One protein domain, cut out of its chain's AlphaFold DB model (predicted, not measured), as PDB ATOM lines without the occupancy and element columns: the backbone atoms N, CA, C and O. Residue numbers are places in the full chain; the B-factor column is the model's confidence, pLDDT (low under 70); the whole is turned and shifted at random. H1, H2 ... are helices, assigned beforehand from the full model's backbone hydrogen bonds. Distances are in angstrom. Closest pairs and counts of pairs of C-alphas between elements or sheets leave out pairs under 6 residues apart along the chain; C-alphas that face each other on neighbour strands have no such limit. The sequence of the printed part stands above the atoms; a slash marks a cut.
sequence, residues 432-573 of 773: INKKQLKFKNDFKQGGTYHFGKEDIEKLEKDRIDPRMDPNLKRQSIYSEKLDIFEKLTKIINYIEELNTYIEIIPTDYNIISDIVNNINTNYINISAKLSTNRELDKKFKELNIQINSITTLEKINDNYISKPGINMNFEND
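AT A GLANCE: This is residues 432 to 573 of the 773 residues of an uncharacterized protein of viral metagenome (UniProt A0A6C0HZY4). Three long helices fold back on each other as a loose zigzag, with H4 in the middle between H3 and H5; H1 packs on residues 546 to 554 of H5, and the shorter H2 runs near H3. Residues 471 to 477 stick out at one end of the long axis, and the turn after H5, with Gly 565, makes the other end. The printed part has 142 residues, with six named helices in the order H1 to H6 and no named strand; the class is all helix. It is loose, with a radius of gyration of the C-alphas of 18.6 A, and elongated, spanning 67 by 36 by 24 A.

HOW THE PARTS SIT: H1, residues 432 to 444, touches H5, residues 534 to 561, with residues 546 to 554 of H5 alone; the closest C-alphas, those of Ile 432 and Ile 550, are 6.1 A apart, and the helices run opposite ways at a shallow tilt of 21 degrees. H2, residues 453 to 461, is close to but not clearly touching H3, residues 475 to 503; their closest C-alphas, those of Ile 456 and Ile 492, are 6.7 A apart. H3 touches H4, residues 509 to 527, as a helical hairpin at a shallow tilt of 24 degrees, opposite ways; the closest C-alphas, of Ile 491 and Ile 519, are 5.0 A apart. H4 and H5 form a second helical hairpin, opposite ways at a steep tilt of 35.1 degrees, only just past shallow; the closest C-alphas, of Ser 513 and Ile 547, are 6.3 A apart. Of these three pairs that touch, two are at a shallow tilt, and the packing is only just mostly aligned. H3 and H5 are apart. H6, residues 569 to 572, touches no helix. Each O i to N i+4 pair is within hydrogen-bond range in H1 and H2, against 24 of 25 in H3, 14 of 15 in H4 and 23 of 24 in H5; H6 is too short for such a pair.

IN THESE COORDINATES: H1 begins at C-alpha 432, (20.193, -17.814, -34.127), and is 18.1 A long; H2 is 12.2 A long. H3, the longest helix with 29 residues, runs 43.0 A from C-alpha 475 at (-4.288, 24.489, -40.266). H4 is 25.2 A long and H5 38.6 A. H6, 5.6 A long, ends at C-alpha 572, (-1.822, -18.251, -26.882).

THE WHOLE: The two C-alphas farthest apart, those of Asn 471 and Gly 565, are 66.8 A apart. The printed part has no cut. The link from H2 to H3, residues 462 to 474, is long, and the link from H3 to H4 is tight. The mean pLDDT of the printed part is 79.6; it is under 70 at residues 462 to 478, 481, 505 to 506 and 530 to 532.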
ATOM      1  N   ILE A 432      20.286 -19.194 -34.610       93.25
ATOM      2  CA  ILE A 432      20.193 -17.814 -34.127       93.25
ATOM      3  C   ILE A 432      21.505 -17.095 -34.450       93.25
ATOM      4  O   ILE A 432      21.486 -16.128 -35.206       93.25
ATOM      5  N   ASN A 433      22.650 -17.629 -34.021       89.50
ATOM      6  CA  ASN A 433      23.966 -17.030 -34.269       89.50
ATOM      7  C   ASN A 433      24.255 -16.830 -35.766       89.50
ATOM      8  O   ASN A 433      24.747 -15.779 -36.175       89.50
ATOM      9  N   LYS A 434      23.923 -17.811 -36.615       94.56
ATOM     10  CA  LYS A 434      24.086 -17.702 -38.073       94.56
ATOM     11  C   LYS A 434      23.211 -16.606 -38.670       94.56
ATOM     12  O   LYS A 434      23.687 -15.850 -39.517       94.56
ATOM     13  N   LYS A 435      21.947 -16.508 -38.251       93.38
ATOM     14  CA  LYS A 435      21.024 -15.462 -38.712       93.38
ATOM     15  C   LYS A 435      21.454 -14.083 -38.231       93.38
ATOM     16  O   LYS A 435      21.461 -13.162 -39.036       93.38
ATOM     17  N   GLN A 436      21.869 -13.964 -36.977       87.50
ATOM     18  CA  GLN A 436      22.420 -12.744 -36.392       87.50
ATOM     19  C   GLN A 436      23.682 -12.280 -37.138       87.50
ATOM     20  O   GLN A 436      23.783 -11.125 -37.550       87.50
ATOM     21  N   LEU A 437      24.633 -13.187 -37.394       88.75
ATOM     22  CA  LEU A 437      25.852 -12.868 -38.140       88.75
ATOM     23  C   LEU A 437      25.546 -12.462 -39.584       88.75
ATOM     24  O   LEU A 437      26.111 -11.490 -40.085       88.75
ATOM     25  N   LYS A 438      24.641 -13.188 -40.250       92.00
ATOM     26  CA  LYS A 438      24.191 -12.840 -41.598       92.00
ATOM     27  C   LYS A 438      23.533 -11.463 -41.614       92.00
ATOM     28  O   LYS A 438      23.926 -10.634 -42.424       92.00
ATOM     29  N   PHE A 439      22.609 -11.207 -40.688       88.31
ATOM     30  CA  PHE A 439      21.945  -9.918 -40.528       88.31
ATOM     31  C   PHE A 439      22.960  -8.784 -40.370       88.31
ATOM     32  O   PHE A 439      22.930  -7.817 -41.125       88.31
ATOM     33  N   LYS A 440      23.923  -8.944 -39.457       86.06
ATOM     34  CA  LYS A 440      24.998  -7.974 -39.227       86.06
ATOM     35  C   LYS A 440      25.842  -7.728 -40.480       86.06
ATOM     36  O   LYS A 440      26.154  -6.579 -40.783       86.06
ATOM     37  N   ASN A 441      26.220  -8.778 -41.204       88.69
ATOM     38  CA  ASN A 441      27.048  -8.660 -42.405       88.69
ATOM     39  C   ASN A 441      26.297  -7.994 -43.562       88.69
ATOM     40  O   ASN A 441      26.813  -7.045 -44.146       88.69
ATOM     41  N   ASP A 442      25.083  -8.451 -43.856       87.56
ATOM     42  CA  ASP A 442      24.218  -7.884 -44.892       87.56
ATOM     43  C   ASP A 442      23.915  -6.409 -44.589       87.56
ATOM     44  O   ASP A 442      23.988  -5.561 -45.476       87.56
ATOM     45  N   PHE A 443      23.640  -6.078 -43.325       85.12
ATOM     46  CA  PHE A 443      23.396  -4.702 -42.903       85.12
ATOM     47  C   PHE A 443      24.647  -3.819 -43.056       85.12
ATOM     48  O   PHE A 443      24.527  -2.673 -43.476       85.12
ATOM     49  N   LYS A 444      25.855  -4.341 -42.790       84.44
ATOM     50  CA  LYS A 444      27.126  -3.609 -42.983       84.44
ATOM     51  C   LYS A 444      27.531  -3.444 -44.447       84.44
ATOM     52  O   LYS A 444      28.147  -2.444 -44.797       84.44
ATOM     53  N   GLN A 445      27.226  -4.419 -45.298       88.50
ATOM     54  CA  GLN A 445      27.657  -4.442 -46.701       88.50
ATOM     55  C   GLN A 445      26.738  -3.645 -47.638       88.50
ATOM     56  O   GLN A 445      26.883  -3.741 -48.855       88.50
ATOM     57  N   GLY A 446      25.791  -2.865 -47.107       84.94
ATOM     58  CA  GLY A 446      24.822  -2.160 -47.945       84.94
ATOM     59  C   GLY A 446      23.784  -3.098 -48.567       84.94
ATOM     60  O   GLY A 446      23.340  -2.863 -49.687       84.94
ATOM     61  N   GLY A 447      23.434  -4.186 -47.874       84.06
ATOM     62  CA  GLY A 447      22.448  -5.163 -48.324       84.06
ATOM     63  C   GLY A 447      21.045  -4.580 -48.515       84.06
ATOM     64  O   GLY A 447      20.783  -3.393 -48.330       84.06
ATOM     65  N   THR A 448      20.097  -5.441 -48.874       83.81
ATOM     66  CA  THR A 448      18.767  -5.039 -49.362       83.81
ATOM     67  C   THR A 448      17.870  -4.333 -48.337       83.81
ATOM     68  O   THR A 448      16.825  -3.811 -48.710       83.81
ATOM     69  N   TYR A 449      18.297  -4.261 -47.076       83.19
ATOM     70  CA  TYR A 449      17.632  -3.583 -45.960       83.19
ATOM     71  C   TYR A 449      18.563  -2.624 -45.192       83.19
ATOM     72  O   TYR A 449      18.244  -2.202 -44.080       83.19
ATOM     73  N   HIS A 450      19.720  -2.282 -45.769       82.81
ATOM     74  CA  HIS A 450      20.610  -1.258 -45.231       82.81
ATOM     75  C   HIS A 450      20.030   0.146 -45.447       82.81
ATOM     76  O   HIS A 450      19.567   0.476 -46.546       82.81
ATOM     77  N   PHE A 451      20.117   0.972 -44.404       79.88
ATOM     78  CA  PHE A 451      19.775   2.390 -44.442       79.88
ATOM     79  C   PHE A 451      21.054   3.214 -44.479       79.88
ATOM     80  O   PHE A 451      21.692   3.458 -43.454       79.88
ATOM     81  N   GLY A 452      21.436   3.606 -45.692       82.50
ATOM     82  CA  GLY A 452      22.610   4.430 -45.921       82.50
ATOM     83  C   GLY A 452      22.306   5.911 -45.736       82.50
ATOM     84  O   GLY A 452      21.154   6.338 -45.626       82.50
ATOM     85  N   LYS A 453      23.360   6.726 -45.798       83.62
ATOM     86  CA  LYS A 453      23.235   8.188 -45.768       83.62
ATOM     87  C   LYS A 453      22.285   8.714 -46.853       83.62
ATOM     88  O   LYS A 453      21.508   9.619 -46.591       83.62
ATOM     89  N   GLU A 454      22.286   8.105 -48.038       83.19
ATOM     90  CA  GLU A 454      21.386   8.476 -49.141       83.19
ATOM     91  C   GLU A 454      19.904   8.246 -48.814       83.19
ATOM     92  O   GLU A 454      19.049   9.012 -49.256       83.19
ATOM     93  N   ASP A 455      19.580   7.208 -48.039       81.00
ATOM     94  CA  ASP A 455      18.208   6.930 -47.608       81.00
ATOM     95  C   ASP A 455      17.743   7.967 -46.580       81.00
ATOM     96  O   ASP A 455      16.615   8.453 -46.665       81.00
ATOM     97  N   ILE A 456      18.635   8.350 -45.660       76.81
ATOM     98  CA  ILE A 456      18.403   9.440 -44.705       76.81
ATOM     99  C   ILE A 456      18.212  10.757 -45.465       76.81
ATOM    100  O   ILE A 456      17.215  11.434 -45.250       76.81
ATOM    101  N   GLU A 457      19.078  11.080 -46.427       80.75
ATOM    102  CA  GLU A 457      18.952  12.285 -47.256       80.75
ATOM    103  C   GLU A 457      17.663  12.291 -48.099       80.75
ATOM    104  O   GLU A 457      17.065  13.347 -48.302       80.75
ATOM    105  N   LYS A 458      17.201  11.130 -48.595       80.12
ATOM    106  CA  LYS A 458      15.889  10.998 -49.260       80.12
ATOM    107  C   LYS A 458      14.751  11.304 -48.278       80.12
ATOM    108  O   LYS A 458      13.888  12.115 -48.601       80.12
ATOM    109  N   LEU A 459      14.779  10.719 -47.076       71.62
ATOM    110  CA  LEU A 459      13.794  10.984 -46.017       71.62
ATOM    111  C   LEU A 459      13.815  12.451 -45.562       71.62
ATOM    112  O   LEU A 459      12.767  13.022 -45.272       71.62
ATOM    113  N   GLU A 460      14.990  13.080 -45.530       71.88
ATOM    114  CA  GLU A 460      15.155  14.498 -45.216       71.88
ATOM    115  C   GLU A 460      14.672  15.419 -46.334       71.88
ATOM    116  O   GLU A 460      14.093  16.456 -46.039       71.88
ATOM    117  N   LYS A 461      14.837  15.058 -47.610       75.69
ATOM    118  CA  LYS A 461      14.243  15.815 -48.729       75.69
ATOM    119  C   LYS A 461      12.718  15.745 -48.717       75.69
ATOM    120  O   LYS A 461      12.062  16.719 -49.086       75.69
ATOM    121  N   ASP A 462      12.169  14.630 -48.245       68.19
ATOM    122  CA  ASP A 462      10.734  14.463 -48.011       68.19
ATOM    123  C   ASP A 462      10.254  15.187 -46.728       68.19
ATOM    124  O   ASP A 462       9.047  15.413 -46.569       68.19
ATOM    125  N   ARG A 463      11.162  15.641 -45.835       66.31
ATOM    126  CA  ARG A 463      10.841  16.628 -44.780       66.31
ATOM    127  C   ARG A 463      10.572  17.971 -45.465       66.31
ATOM    128  O   ARG A 463      11.468  18.783 -45.664       66.31
ATOM    129  N   ILE A 464       9.318  18.210 -45.840       59.69
ATOM    130  CA  ILE A 464       8.842  19.509 -46.341       59.69
ATOM    131  C   ILE A 464       9.346  20.633 -45.418       59.69
ATOM    132  O   ILE A 464       9.153  20.550 -44.205       59.69
ATOM    133  N   ASP A 465       9.942  21.688 -45.992       58.19
ATOM    134  CA  ASP A 465      10.425  22.858 -45.248       58.19
ATOM    135  C   ASP A 465       9.275  23.476 -44.419       58.19
ATOM    136  O   ASP A 465       8.287  23.952 -44.996       58.19
ATOM    137  N   PRO A 466       9.363  23.485 -43.074       53.59
ATOM    138  CA  PRO A 466       8.335  24.065 -42.213       53.59
ATOM    139  C   PRO A 466       8.178  25.586 -42.383       53.59
ATOM    140  O   PRO A 466       7.240  26.154 -41.827       53.59
ATOM    141  N   ARG A 467       9.026  26.253 -43.183       57.53
ATOM    142  CA  ARG A 467       8.915  27.679 -43.545       57.53
ATOM    143  C   ARG A 467       7.826  27.991 -44.585       57.53
ATOM    144  O   ARG A 467       7.863  29.053 -45.205       57.53
ATOM    145  N   MET A 468       6.848  27.107 -44.799       54.91
ATOM    146  CA  MET A 468       5.652  27.459 -45.573       54.91
ATOM    147  C   MET A 468       4.883  28.591 -44.876       54.91
ATOM    148  O   MET A 468       4.597  28.505 -43.685       54.91
ATOM    149  N   ASP A 469       4.566  29.637 -45.647       59.62
ATOM    150  CA  ASP A 469       3.871  30.859 -45.222       59.62
ATOM    151  C   ASP A 469       2.726  30.563 -44.224       59.62
ATOM    152  O   ASP A 469       1.749  29.902 -44.602       59.62
ATOM    153  N   PRO A 470       2.807  31.067 -42.973       57.06
ATOM    154  CA  PRO A 470       1.765  30.920 -41.954       57.06
ATOM    155  C   PRO A 470       0.370  31.381 -42.413       57.06
ATOM    156  O   PRO A 470      -0.631  31.006 -41.804       57.06
ATOM    157  N   ASN A 471       0.286  32.174 -43.489       61.62
ATOM    158  CA  ASN A 471      -0.966  32.685 -44.043       61.62
ATOM    159  C   ASN A 471      -1.706  31.701 -44.975       61.62
ATOM    160  O   ASN A 471      -2.826  31.990 -45.410       61.62
ATOM    161  N   LEU A 472      -1.152  30.518 -45.273       56.88
ATOM    162  CA  LEU A 472      -1.847  29.498 -46.065       56.88
ATOM    163  C   LEU A 472      -2.876  28.725 -45.217       56.88
ATOM    164  O   LEU A 472      -2.581  27.763 -44.518       56.88
ATOM    165  N   LYS A 473      -4.125  29.175 -45.360       50.25
ATOM    166  CA  LYS A 473      -5.453  28.761 -44.855       50.25
ATOM    167  C   LYS A 473      -5.820  27.270 -44.635       50.25
ATOM    168  O   LYS A 473      -7.002  26.939 -44.707       50.25
ATOM    169  N   ARG A 474      -4.909  26.343 -44.336       57.47
ATOM    170  CA  ARG A 474      -5.282  24.970 -43.935       57.47
ATOM    171  C   ARG A 474      -4.445  24.490 -42.753       57.47
ATOM    172  O   ARG A 474      -3.519  23.703 -42.913       57.47
ATOM    173  N   GLN A 475      -4.835  24.931 -41.556       63.78
ATOM    174  CA  GLN A 475      -4.288  24.489 -40.266       63.78
ATOM    175  C   GLN A 475      -4.222  22.951 -40.151       63.78
ATOM    176  O   GLN A 475      -3.268  22.426 -39.590       63.78
ATOM    177  N   SER A 476      -5.170  22.232 -40.771       68.62
ATOM    178  CA  SER A 476      -5.186  20.765 -40.844       68.62
ATOM    179  C   SER A 476      -4.062  20.160 -41.696       68.62
ATOM    180  O   SER A 476      -3.500  19.137 -41.321       68.62
ATOM    181  N   ILE A 477      -3.691  20.795 -42.816       65.00
ATOM    182  CA  ILE A 477      -2.566  20.345 -43.655       65.00
ATOM    183  C   ILE A 477      -1.243  20.615 -42.940       65.00
ATOM    184  O   ILE A 477      -0.320  19.810 -43.026       65.00
ATOM    185  N   TYR A 478      -1.145  21.734 -42.220       67.88
ATOM    186  CA  TYR A 478       0.050  22.060 -41.447       67.88
ATOM    187  C   TYR A 478       0.268  21.073 -40.294       67.88
ATOM    188  O   TYR A 478       1.357  20.518 -40.175       67.88
ATOM    189  N   SER A 479      -0.768  20.782 -39.496       72.25
ATOM    190  CA  SER A 479      -0.677  19.790 -38.414       72.25
ATOM    191  C   SER A 479      -0.347  18.390 -38.931       72.25
ATOM    192  O   SER A 479       0.421  17.666 -38.310       72.25
ATOM    193  N   GLU A 480      -0.893  18.015 -40.090       72.25
ATOM    194  CA  GLU A 480      -0.600  16.731 -40.728       72.25
ATOM    195  C   GLU A 480       0.854  16.638 -41.210       72.25
ATOM    196  O   GLU A 480       1.507  15.617 -41.000       72.25
ATOM    197  N   LYS A 481       1.392  17.706 -41.810       69.25
ATOM    198  CA  LYS A 481       2.808  17.768 -42.204       69.25
ATOM    199  C   LYS A 481       3.748  17.757 -40.997       69.25
ATOM    200  O   LYS A 481       4.800  17.128 -41.071       69.25
ATOM    201  N   LEU A 482       3.369  18.414 -39.899       72.25
ATOM    202  CA  LEU A 482       4.144  18.430 -38.658       72.25
ATOM    203  C   LEU A 482       4.210  17.035 -38.009       72.25
ATOM    204  O   LEU A 482       5.293  16.594 -37.640       72.25
ATOM    205  N   ASP A 483       3.095  16.299 -37.962       76.88
ATOM    206  CA  ASP A 483       3.059  14.904 -37.492       76.88
ATOM    207  C   ASP A 483       3.940  13.979 -38.353       76.88
ATOM    208  O   ASP A 483       4.696  13.159 -37.826       76.88
ATOM    209  N   ILE A 484       3.915  14.145 -39.685       71.12
ATOM    210  CA  ILE A 484       4.814  13.412 -40.593       71.12
ATOM    211  C   ILE A 484       6.281  13.742 -40.280       71.12
ATOM    212  O   ILE A 484       7.111  12.838 -40.189       71.12
ATOM    213  N   PHE A 485       6.599  15.022 -40.080       71.12
ATOM    214  CA  PHE A 485       7.950  15.483 -39.769       71.12
ATOM    215  C   PHE A 485       8.480  14.914 -38.446       71.12
ATOM    216  O   PHE A 485       9.616  14.430 -38.389       71.12
ATOM    217  N   GLU A 486       7.675  14.932 -37.384       76.44
ATOM    218  CA  GLU A 486       8.050  14.361 -36.088       76.44
ATOM    219  C   GLU A 486       8.318  12.855 -36.194       76.44
ATOM    220  O   GLU A 486       9.316  12.360 -35.667       76.44
ATOM    221  N   LYS A 487       7.473  12.125 -36.930       78.00
ATOM    222  CA  LYS A 487       7.636  10.681 -37.153       78.00
ATOM    223  C   LYS A 487       8.873  10.355 -37.989       78.00
ATOM    224  O   LYS A 487       9.606   9.443 -37.621       78.00
ATOM    225  N   LEU A 488       9.152  11.117 -39.051       71.69
ATOM    226  CA  LEU A 488      10.384  10.977 -39.843       71.69
ATOM    227  C   LEU A 488      11.634  11.219 -38.992       71.69
ATOM    228  O   LEU A 488      12.590  10.457 -39.076       71.69
ATOM    229  N   THR A 489      11.602  12.238 -38.131       75.31
ATOM    230  CA  THR A 489      12.714  12.547 -37.218       75.31
ATOM    231  C   THR A 489      12.972  11.389 -36.253       75.31
ATOM    232  O   THR A 489      14.115  10.984 -36.068       75.31
ATOM    233  N   LYS A 490      11.910  10.801 -35.687       79.56
ATOM    234  CA  LYS A 490      12.028   9.603 -34.846       79.56
ATOM    235  C   LYS A 490      12.612   8.420 -35.618       79.56
ATOM    236  O   LYS A 490      13.512   7.771 -35.107       79.56
ATOM    237  N   ILE A 491      12.142   8.161 -36.843       74.12
ATOM    238  CA  ILE A 491      12.664   7.078 -37.696       74.12
ATOM    239  C   ILE A 491      14.167   7.243 -37.944       74.12
ATOM    240  O   ILE A 491      14.897   6.269 -37.797       74.12
ATOM    241  N   ILE A 492      14.631   8.451 -38.283       76.25
ATOM    242  CA  ILE A 492      16.059   8.725 -38.511       76.25
ATOM    243  C   ILE A 492      16.866   8.437 -37.240       76.25
ATOM    244  O   ILE A 492      17.817   7.662 -37.299       76.25
ATOM    245  N   ASN A 493      16.435   8.962 -36.089       79.38
ATOM    246  CA  ASN A 493      17.113   8.719 -34.812       79.38
ATOM    247  C   ASN A 493      17.188   7.219 -34.480       79.38
ATOM    248  O   ASN A 493      18.231   6.733 -34.059       79.38
ATOM    249  N   TYR A 494      16.107   6.468 -34.714       79.88
ATOM    250  CA  TYR A 494      16.094   5.020 -34.505       79.88
ATOM    251  C   TYR A 494      17.003   4.265 -35.486       79.88
ATOM    252  O   TYR A 494      17.588   3.254 -35.114       79.88
ATOM    253  N   ILE A 495      17.151   4.729 -36.731       75.25
ATOM    254  CA  ILE A 495      18.099   4.142 -37.692       75.25
ATOM    255  C   ILE A 495      19.545   4.381 -37.229       75.25
ATOM    256  O   ILE A 495      20.372   3.472 -37.294       75.25
ATOM    257  N   GLU A 496      19.858   5.578 -36.737       79.69
ATOM    258  CA  GLU A 496      21.177   5.895 -36.172       79.69
ATOM    259  C   GLU A 496      21.469   5.080 -34.902       79.69
ATOM    260  O   GLU A 496      22.570   4.549 -34.725       79.69
ATOM    261  N   GLU A 497      20.462   4.911 -34.048       82.44
ATOM    262  CA  GLU A 497      20.518   4.045 -32.874       82.44
ATOM    263  C   GLU A 497      20.769   2.584 -33.282       82.44
ATOM    264  O   GLU A 497      21.699   1.947 -32.780       82.44
ATOM    265  N   LEU A 498      20.025   2.071 -34.268       77.25
ATOM    266  CA  LEU A 498      20.201   0.726 -34.819       77.25
ATOM    267  C   LEU A 498      21.625   0.504 -35.349       77.25
ATOM    268  O   LEU A 498      22.237  -0.525 -35.051       77.25
ATOM    269  N   ASN A 499      22.167   1.473 -36.098       77.12
ATOM    270  CA  ASN A 499      23.544   1.432 -36.596       77.12
ATOM    271  C   ASN A 499      24.546   1.284 -35.443       77.12
ATOM    272  O   ASN A 499      25.490   0.505 -35.552       77.12
ATOM    273  N   THR A 500      24.306   1.974 -34.329       83.19
ATOM    274  CA  THR A 500      25.169   1.922 -33.144       83.19
ATOM    275  C   THR A 500      25.082   0.556 -32.447       83.19
ATOM    276  O   THR A 500      26.107  -0.058 -32.151       83.19
ATOM    277  N   TYR A 501      23.874   0.024 -32.228       79.75
ATOM    278  CA  TYR A 501      23.683  -1.249 -31.517       79.75
ATOM    279  C   TYR A 501      24.205  -2.469 -32.276       79.75
ATOM    280  O   TYR A 501      24.730  -3.396 -31.658       79.75
ATOM    281  N   ILE A 502      24.129  -2.470 -33.610       76.44
ATOM    282  CA  ILE A 502      24.648  -3.571 -34.442       76.44
ATOM    283  C   ILE A 502      26.172  -3.746 -34.281       76.44
ATOM    284  O   ILE A 502      26.722  -4.833 -34.520       76.44
ATOM    285  N   GLU A 503      26.886  -2.706 -33.847       78.06
ATOM    286  CA  GLU A 503      28.328  -2.773 -33.614       78.06
ATOM    287  C   GLU A 503      28.711  -3.395 -32.264       78.06
ATOM    288  O   GLU A 503      29.770  -4.022 -32.181       78.06
ATOM    289  N   ILE A 504      27.833  -3.331 -31.258       77.38
ATOM    290  CA  ILE A 504      28.078  -3.827 -29.895       77.38
ATOM    291  C   ILE A 504      28.069  -5.368 -29.858       77.38
ATOM    292  O   ILE A 504      27.252  -6.015 -30.517       77.38
ATOM    293  N   ILE A 505      28.990  -5.971 -29.091       63.72
ATOM    294  CA  ILE A 505      29.096  -7.426 -28.875       63.72
ATOM    295  C   ILE A 505      29.006  -7.727 -27.365       63.72
ATOM    296  O   ILE A 505      29.842  -7.208 -26.623       63.72
ATOM    297  N   PRO A 506      28.086  -8.602 -26.903       69.94
ATOM    298  CA  PRO A 506      27.003  -9.241 -27.658       69.94
ATOM    299  C   PRO A 506      25.872  -8.252 -27.984       69.94
ATOM    300  O   PRO A 506      25.569  -7.355 -27.204       69.94
ATOM    301  N   THR A 507      25.265  -8.412 -29.156       73.75
ATOM    302  CA  THR A 507      24.135  -7.587 -29.594       73.75
ATOM    303  C   THR A 507      22.851  -8.087 -28.928       73.75
ATOM    304  O   THR A 507      22.536  -9.270 -29.045       73.75
ATOM    305  N   ASP A 508      22.108  -7.207 -28.256       76.56
ATOM    306  CA  ASP A 508      20.777  -7.527 -27.729       76.56
ATOM    307  C   ASP A 508      19.723  -7.316 -28.827       76.56
ATOM    308  O   ASP A 508      19.385  -6.188 -29.198       76.56
ATOM    309  N   TYR A 509      19.225  -8.418 -29.388       76.19
ATOM    310  CA  TYR A 509      18.265  -8.377 -30.488       76.19
ATOM    311  C   TYR A 509      16.855  -7.974 -30.053       76.19
ATOM    312  O   TYR A 509      16.078  -7.553 -30.911       76.19
ATOM    313  N   ASN A 510      16.531  -8.004 -28.754       73.38
ATOM    314  CA  ASN A 510      15.270  -7.447 -28.263       73.38
ATOM    315  C   ASN A 510      15.273  -5.923 -28.403       73.38
ATOM    316  O   ASN A 510      14.313  -5.360 -28.920       73.38
ATOM    317  N   ILE A 511      16.393  -5.272 -28.069       77.12
ATOM    318  CA  ILE A 511      16.568  -3.827 -28.274       77.12
ATOM    319  C   ILE A 511      16.462  -3.490 -29.766       77.12
ATOM    320  O   ILE A 511      15.732  -2.580 -30.151       77.12
ATOM    321  N   ILE A 512      17.126  -4.266 -30.633       75.06
ATOM    322  CA  ILE A 512      17.011  -4.099 -32.091       75.06
ATOM    323  C   ILE A 512      15.562  -4.272 -32.565       75.06
ATOM    324  O   ILE A 512      15.096  -3.501 -33.404       75.06
ATOM    325  N   SER A 513      14.842  -5.259 -32.032       77.19
ATOM    326  CA  SER A 513      13.426  -5.490 -32.325       77.19
ATOM    327  C   SER A 513      12.571  -4.287 -31.955       77.19
ATOM    328  O   SER A 513      11.783  -3.823 -32.775       77.19
ATOM    329  N   ASP A 514      12.757  -3.736 -30.757       78.50
ATOM    330  CA  ASP A 514      12.007  -2.578 -30.275       78.50
ATOM    331  C   ASP A 514      12.282  -1.342 -31.134       78.50
ATOM    332  O   ASP A 514      11.347  -0.654 -31.555       78.50
ATOM    333  N   ILE A 515      13.550  -1.101 -31.480       78.25
ATOM    334  CA  ILE A 515      13.952  -0.032 -32.399       78.25
ATOM    335  C   ILE A 515      13.258  -0.213 -33.756       78.25
ATOM    336  O   ILE A 515      12.640   0.721 -34.271       78.25
ATOM    337  N   VAL A 516      13.278  -1.420 -34.329       76.12
ATOM    338  CA  VAL A 516      12.658  -1.687 -35.635       76.12
ATOM    339  C   VAL A 516      11.134  -1.648 -35.598       76.12
ATOM    340  O   VAL A 516      10.521  -1.149 -36.543       76.12
ATOM    341  N   ASN A 517      10.504  -2.057 -34.502       77.31
ATOM    342  CA  ASN A 517       9.065  -1.908 -34.305       77.31
ATOM    343  C   ASN A 517       8.663  -0.435 -34.192       77.31
ATOM    344  O   ASN A 517       7.656  -0.028 -34.780       77.31
ATOM    345  N   ASN A 518       9.463   0.385 -33.509       80.44
ATOM    346  CA  ASN A 518       9.248   1.827 -33.435       80.44
ATOM    347  C   ASN A 518       9.416   2.490 -34.807       80.44
ATOM    348  O   ASN A 518       8.581   3.308 -35.201       80.44
ATOM    349  N   ILE A 519      10.443   2.104 -35.566       76.62
ATOM    350  CA  ILE A 519      10.628   2.524 -36.958       76.62
ATOM    351  C   ILE A 519       9.396   2.156 -37.790       76.62
ATOM    352  O   ILE A 519       8.798   3.025 -38.420       76.62
ATOM    353  N   ASN A 520       8.979   0.888 -37.757       75.19
ATOM    354  CA  ASN A 520       7.882   0.377 -38.571       75.19
ATOM    355  C   ASN A 520       6.541   1.029 -38.202       75.19
ATOM    356  O   ASN A 520       5.785   1.428 -39.082       75.19
ATOM    357  N   THR A 521       6.267   1.220 -36.909       82.00
ATOM    358  CA  THR A 521       5.054   1.897 -36.424       82.00
ATOM    359  C   THR A 521       4.999   3.340 -36.913       82.00
ATOM    360  O   THR A 521       3.984   3.784 -37.454       82.00
ATOM    361  N   ASN A 522       6.102   4.083 -36.772       78.62
ATOM    362  CA  ASN A 522       6.173   5.454 -37.269       78.62
ATOM    363  C   ASN A 522       6.077   5.502 -38.800       78.62
ATOM    364  O   ASN A 522       5.403   6.387 -39.322       78.62
ATOM    365  N   TYR A 523       6.675   4.535 -39.503       76.25
ATOM    366  CA  TYR A 523       6.653   4.452 -40.961       76.25
ATOM    367  C   TYR A 523       5.261   4.127 -41.509       76.25
ATOM    368  O   TYR A 523       4.782   4.846 -42.377       76.25
ATOM    369  N   ILE A 524       4.563   3.115 -40.982       77.75
ATOM    370  CA  ILE A 524       3.195   2.747 -41.399       77.75
ATOM    371  C   ILE A 524       2.242   3.943 -41.276       77.75
ATOM    372  O   ILE A 524       1.417   4.180 -42.158       77.75
ATOM    373  N   ASN A 525       2.396   4.740 -40.217       80.38
ATOM    374  CA  ASN A 525       1.570   5.923 -39.981       80.38
ATOM    375  C   ASN A 525       1.733   7.018 -41.049       80.38
ATOM    376  O   ASN A 525       0.833   7.843 -41.221       80.38
ATOM    377  N   ILE A 526       2.871   7.046 -41.746       77.38
ATOM    378  CA  ILE A 526       3.193   8.070 -42.749       77.38
ATOM    379  C   ILE A 526       3.298   7.503 -44.171       77.38
ATOM    380  O   ILE A 526       3.184   8.261 -45.130       77.38
ATOM    381  N   SER A 527       3.456   6.188 -44.345       74.75
ATOM    382  CA  SER A 527       3.756   5.548 -45.634       74.75
ATOM    383  C   SER A 527       2.637   5.728 -46.657       74.75
ATOM    384  O   SER A 527       2.910   6.021 -47.819       74.75
ATOM    385  N   ALA A 528       1.376   5.669 -46.216       75.19
ATOM    386  CA  ALA A 528       0.211   5.954 -47.056       75.19
ATOM    387  C   ALA A 528       0.194   7.402 -47.587       75.19
ATOM    388  O   ALA A 528      -0.414   7.673 -48.619       75.19
ATOM    389  N   LYS A 529       0.869   8.326 -46.893       77.62
ATOM    390  CA  LYS A 529       0.938   9.756 -47.231       77.62
ATOM    391  C   LYS A 529       2.188  10.103 -48.043       77.62
ATOM    392  O   LYS A 529       2.160  11.029 -48.849       77.62
ATOM    393  N   LEU A 530       3.261   9.326 -47.889       68.81
ATOM    394  CA  LEU A 530       4.540   9.527 -48.579       68.81
ATOM    395  C   LEU A 530       4.535   9.134 -50.069       68.81
ATOM    396  O   LEU A 530       5.542   9.339 -50.733       68.81
ATOM    397  N   SER A 531       3.424   8.611 -50.601       58.12
ATOM    398  CA  SER A 531       3.068   8.409 -52.024       58.12
ATOM    399  C   SER A 531       4.051   7.698 -52.985       58.12
ATOM    400  O   SER A 531       3.587   7.215 -54.015       58.12
ATOM    401  N   THR A 532       5.361   7.566 -52.734       57.84
ATOM    402  CA  THR A 532       6.309   7.213 -53.814       57.84
ATOM    403  C   THR A 532       7.551   6.403 -53.447       57.84
ATOM    404  O   THR A 532       8.193   5.894 -54.365       57.84
ATOM    405  N   ASN A 533       7.908   6.181 -52.177       73.62
ATOM    406  CA  ASN A 533       9.178   5.502 -51.883       73.62
ATOM    407  C   ASN A 533       9.059   3.971 -51.726       73.62
ATOM    408  O   ASN A 533       9.224   3.416 -50.640       73.62
ATOM    409  N   ARG A 534       8.775   3.282 -52.846       82.31
ATOM    410  CA  ARG A 534       8.696   1.805 -52.922       82.31
ATOM    411  C   ARG A 534       9.983   1.107 -52.468       82.31
ATOM    412  O   ARG A 534       9.927  -0.027 -52.004       82.31
ATOM    413  N   GLU A 535      11.128   1.764 -52.634       85.31
ATOM    414  CA  GLU A 535      12.433   1.231 -52.245       85.31
ATOM    415  C   GLU A 535      12.577   1.184 -50.717       85.31
ATOM    416  O   GLU A 535      12.907   0.131 -50.175       85.31
ATOM    417  N   LEU A 536      12.246   2.276 -50.016       80.00
ATOM    418  CA  LEU A 536      12.275   2.309 -48.549       80.00
ATOM    419  C   LEU A 536      11.253   1.355 -47.925       80.00
ATOM    420  O   LEU A 536      11.587   0.659 -46.973       80.00
ATOM    421  N   ASP A 537      10.040   1.265 -48.481       80.88
ATOM    422  CA  ASP A 537       9.033   0.297 -48.020       80.88
ATOM    423  C   ASP A 537       9.563  -1.141 -48.116       80.88
ATOM    424  O   ASP A 537       9.435  -1.933 -47.182       80.88
ATOM    425  N   LYS A 538      10.228  -1.470 -49.232       88.75
ATOM    426  CA  LYS A 538      10.879  -2.768 -49.419       88.75
ATOM    427  C   LYS A 538      11.992  -2.990 -48.387       88.75
ATOM    428  O   LYS A 538      11.996  -4.044 -47.753       88.75
ATOM    429  N   LYS A 539      12.870  -2.002 -48.166       87.62
ATOM    430  CA  LYS A 539      13.946  -2.065 -47.158       87.62
ATOM    431  C   LYS A 539      13.395  -2.295 -45.748       87.62
ATOM    432  O   LYS A 539      13.866  -3.195 -45.060       87.62
ATOM    433  N   PHE A 540      12.367  -1.549 -45.330       81.44
ATOM    434  CA  PHE A 540      11.741  -1.720 -44.012       81.44
ATOM    435  C   PHE A 540      11.063  -3.080 -43.864       81.44
ATOM    436  O   PHE A 540      11.223  -3.734 -42.834       81.44
ATOM    437  N   LYS A 541      10.337  -3.545 -44.888       86.44
ATOM    438  CA  LYS A 541       9.716  -4.877 -44.873       86.44
ATOM    439  C   LYS A 541      10.757  -5.976 -44.724       86.44
ATOM    440  O   LYS A 541      10.573  -6.872 -43.907       86.44
ATOM    441  N   GLU A 542      11.844  -5.905 -45.483       89.44
ATOM    442  CA  GLU A 542      12.927  -6.885 -45.410       89.44
ATOM    443  C   GLU A 542      13.664  -6.830 -44.067       89.44
ATOM    444  O   GLU A 542      13.874  -7.885 -43.468       89.44
ATOM    445  N   LEU A 543      13.965  -5.630 -43.553       85.38
ATOM    446  CA  LEU A 543      14.541  -5.424 -42.219       85.38
ATOM    447  C   LEU A 543      13.678  -6.100 -41.146       85.38
ATOM    448  O   LEU A 543      14.163  -6.919 -40.363       85.38
ATOM    449  N   ASN A 544      12.379  -5.801 -41.167       84.12
ATOM    450  CA  ASN A 544      11.400  -6.345 -40.238       84.12
ATOM    451  C   ASN A 544      11.300  -7.876 -40.356       84.12
ATOM    452  O   ASN A 544      11.269  -8.570 -39.347       84.12
ATOM    453  N   ILE A 545      11.313  -8.433 -41.573       90.69
ATOM    454  CA  ILE A 545      11.316  -9.890 -41.789       90.69
ATOM    455  C   ILE A 545      12.556 -10.544 -41.163       90.69
ATOM    456  O   ILE A 545      12.420 -11.566 -40.487       90.69
ATOM    457  N   GLN A 546      13.756  -9.988 -41.374       90.94
ATOM    458  CA  GLN A 546      14.985 -10.578 -40.831       90.94
ATOM    459  C   GLN A 546      14.983 -10.562 -39.300       90.94
ATOM    460  O   GLN A 546      15.189 -11.614 -38.687       90.94
ATOM    461  N   ILE A 547      14.680  -9.410 -38.696       87.56
ATOM    462  CA  ILE A 547      14.670  -9.231 -37.238       87.56
ATOM    463  C   ILE A 547      13.572 -10.059 -36.583       87.56
ATOM    464  O   ILE A 547      13.850 -10.774 -35.621       87.56
ATOM    465  N   ASN A 548      12.356 -10.067 -37.139       88.00
ATOM    466  CA  ASN A 548      11.281 -10.915 -36.626       88.00
ATOM    467  C   ASN A 548      11.664 -12.393 -36.689       88.00
ATOM    468  O   ASN A 548      11.340 -13.147 -35.779       88.00
ATOM    469  N   SER A 549      12.401 -12.825 -37.719       93.06
ATOM    470  CA  SER A 549      12.853 -14.217 -37.796       93.06
ATOM    471  C   SER A 549      13.872 -14.590 -36.713       93.06
ATOM    472  O   SER A 549      13.870 -15.738 -36.273       93.06
ATOM    473  N   ILE A 550      14.730 -13.656 -36.287       91.50
ATOM    474  CA  ILE A 550      15.718 -13.869 -35.215       91.50
ATOM    475  C   ILE A 550      15.008 -13.874 -33.860       91.50
ATOM    476  O   ILE A 550      15.070 -14.866 -33.139       91.50
ATOM    477  N   THR A 551      14.250 -12.818 -33.574       88.94
ATOM    478  CA  THR A 551      13.549 -12.627 -32.295       88.94
ATOM    479  C   THR A 551      12.502 -13.710 -32.044       88.94
ATOM    480  O   THR A 551      12.326 -14.158 -30.915       88.94
ATOM    481  N   THR A 552      11.838 -14.211 -33.092       93.75
ATOM    482  CA  THR A 552      10.931 -15.365 -32.983       93.75
ATOM    483  C   THR A 552      11.681 -16.625 -32.541       93.75
ATOM    484  O   THR A 552      11.178 -17.366 -31.700       93.75
ATOM    485  N   LEU A 553      12.880 -16.884 -33.078       95.44
ATOM    486  CA  LEU A 553      13.686 -18.042 -32.673       95.44
ATOM    487  C   LEU A 553      14.227 -17.893 -31.251       95.44
ATOM    488  O   LEU A 553      14.213 -18.874 -30.513       95.44
ATOM    489  N   GLU A 554      14.651 -16.693 -30.855       93.44
ATOM    490  CA  GLU A 554      15.072 -16.389 -29.480       93.44
ATOM    491  C   GLU A 554      13.920 -16.609 -28.497       93.44
ATOM    492  O   GLU A 554      14.048 -17.418 -27.582       93.44
ATOM    493  N   LYS A 555      12.739 -16.032 -28.763       94.62
ATOM    494  CA  LYS A 555      11.521 -16.277 -27.969       94.62
ATOM    495  C   LYS A 555      11.188 -17.768 -27.873       94.62
ATOM    496  O   LYS A 555      10.832 -18.246 -26.797       94.62
ATOM    497  N   ILE A 556      11.289 -18.518 -28.977       96.62
ATOM    498  CA  ILE A 556      11.062 -19.972 -28.965       96.62
ATOM    499  C   ILE A 556      12.090 -20.672 -28.074       96.62
ATOM    500  O   ILE A 556      11.733 -21.532 -27.263       96.62
ATOM    501  N   ASN A 557      13.362 -20.317 -28.222       96.44
ATOM    502  CA  ASN A 557      14.436 -20.898 -27.441       96.44
ATOM    503  C   ASN A 557      14.218 -20.655 -25.948       96.44
ATOM    504  O   ASN A 557      14.149 -21.607 -25.173       96.44
ATOM    505  N   ASP A 558      14.027 -19.401 -25.565       93.06
ATOM    506  CA  ASP A 558      13.993 -18.968 -24.173       93.06
ATOM    507  C   ASP A 558      12.743 -19.465 -23.450       93.06
ATOM    508  O   ASP A 558      12.823 -19.897 -22.300       93.06
ATOM    509  N   ASN A 559      11.590 -19.481 -24.127       94.00
ATOM    510  CA  ASN A 559      10.322 -19.843 -23.496       94.00
ATOM    511  C   ASN A 559      10.007 -21.344 -23.539       94.00
ATOM    512  O   ASN A 559       9.230 -21.816 -22.704       94.00
ATOM    513  N   TYR A 560      10.588 -22.097 -24.482       94.62
ATOM    514  CA  TYR A 560      10.194 -23.489 -24.739       94.62
ATOM    515  C   TYR A 560      11.365 -24.473 -24.713       94.62
ATOM    516  O   TYR A 560      11.307 -25.490 -24.010       94.62
ATOM    517  N   ILE A 561      12.421 -24.201 -25.481       95.44
ATOM    518  CA  ILE A 561      13.478 -25.187 -25.756       95.44
ATOM    519  C   ILE A 561      14.542 -25.204 -24.655       95.44
ATOM    520  O   ILE A 561      14.851 -26.270 -24.127       95.44
ATOM    521  N   SER A 562      15.048 -24.041 -24.261       93.38
ATOM    522  CA  SER A 562      16.036 -23.871 -23.192       93.38
ATOM    523  C   SER A 562      15.398 -23.761 -21.806       93.38
ATOM    524  O   SER A 562      16.049 -24.082 -20.811       93.38
ATOM    525  N   LYS A 563      14.114 -23.377 -21.719       89.81
ATOM    526  CA  LYS A 563      13.410 -23.275 -20.434       89.81
ATOM    527  C   LYS A 563      13.371 -24.631 -19.712       89.81
ATOM    528  O   LYS A 563      12.962 -25.630 -20.325       89.81
ATOM    529  N   PRO A 564      13.745 -24.702 -18.423       82.94
ATOM    530  CA  PRO A 564      13.484 -25.882 -17.606       82.94
ATOM    531  C   PRO A 564      11.963 -26.091 -17.479       82.94
ATOM    532  O   PRO A 564      11.216 -25.132 -17.322       82.94
ATOM    533  N   GLY A 565      11.492 -27.336 -17.589       86.19
ATOM    534  CA  GLY A 565      10.054 -27.639 -17.599       86.19
ATOM    535  C   GLY A 565       9.390 -27.477 -18.971       86.19
ATOM    536  O   GLY A 565      10.035 -27.664 -20.016       86.19
ATOM    537  N   ILE A 566       8.076 -27.224 -18.955       90.62
ATOM    538  CA  ILE A 566       7.201 -27.204 -20.135       90.62
ATOM    539  C   ILE A 566       6.195 -26.064 -20.032       90.62
ATOM    540  O   ILE A 566       5.444 -25.948 -19.070       90.62
ATOM    541  N   ASN A 567       6.151 -25.246 -21.075       91.31
ATOM    542  CA  ASN A 567       5.158 -24.212 -21.266       91.31
ATOM    543  C   ASN A 567       4.052 -24.749 -22.187       91.31
ATOM    544  O   ASN A 567       4.267 -25.003 -23.372       91.31
ATOM    545  N   MET A 568       2.861 -24.925 -21.622       90.19
ATOM    546  CA  MET A 568       1.689 -25.440 -22.337       90.19
ATOM    547  C   MET A 568       0.934 -24.362 -23.121       90.19
ATOM    548  O   MET A 568       0.095 -24.689 -23.953       90.19
ATOM    549  N   ASN A 569       1.221 -23.083 -22.872       89.69
ATOM    550  CA  ASN A 569       0.417 -21.964 -23.357       89.69
ATOM    551  C   ASN A 569       0.841 -21.462 -24.743       89.69
ATOM    552  O   ASN A 569       0.470 -20.356 -25.125       89.69
ATOM    553  N   PHE A 570       1.564 -22.268 -25.525       92.56
ATOM    554  CA  PHE A 570       1.994 -21.857 -26.864       92.56
ATOM    555  C   PHE A 570       0.812 -21.605 -27.816       92.56
ATOM    556  O   PHE A 570       0.938 -20.851 -28.773       92.56
ATOM    557  N   GLU A 571      -0.370 -22.168 -27.540       92.12
ATOM    558  CA  GLU A 571      -1.598 -21.855 -28.287       92.12
ATOM    559  C   GLU A 571      -2.122 -20.423 -28.034       92.12
ATOM    560  O   GLU A 571      -3.013 -19.963 -28.750       92.12
ATOM    561  N   ASN A 572      -1.541 -19.675 -27.091       94.56
ATOM    562  CA  ASN A 572      -1.822 -18.251 -26.882       94.56
ATOM    563  C   ASN A 572      -0.766 -17.327 -27.512       94.56
ATOM    564  O   ASN A 572      -0.983 -16.119 -27.557       94.56
ATOM    565  N   ASP A 573       0.335 -17.873 -28.032       95.38
ATOM    566  CA  ASP A 573       1.397 -17.076 -28.648       95.38
ATOM    567  C   ASP A 573       1.010 -16.503 -30.020       95.38
ATOM    568  O   ASP A 573      -0.021 -16.837 -30.616       95.38
TER     569      ASP A 573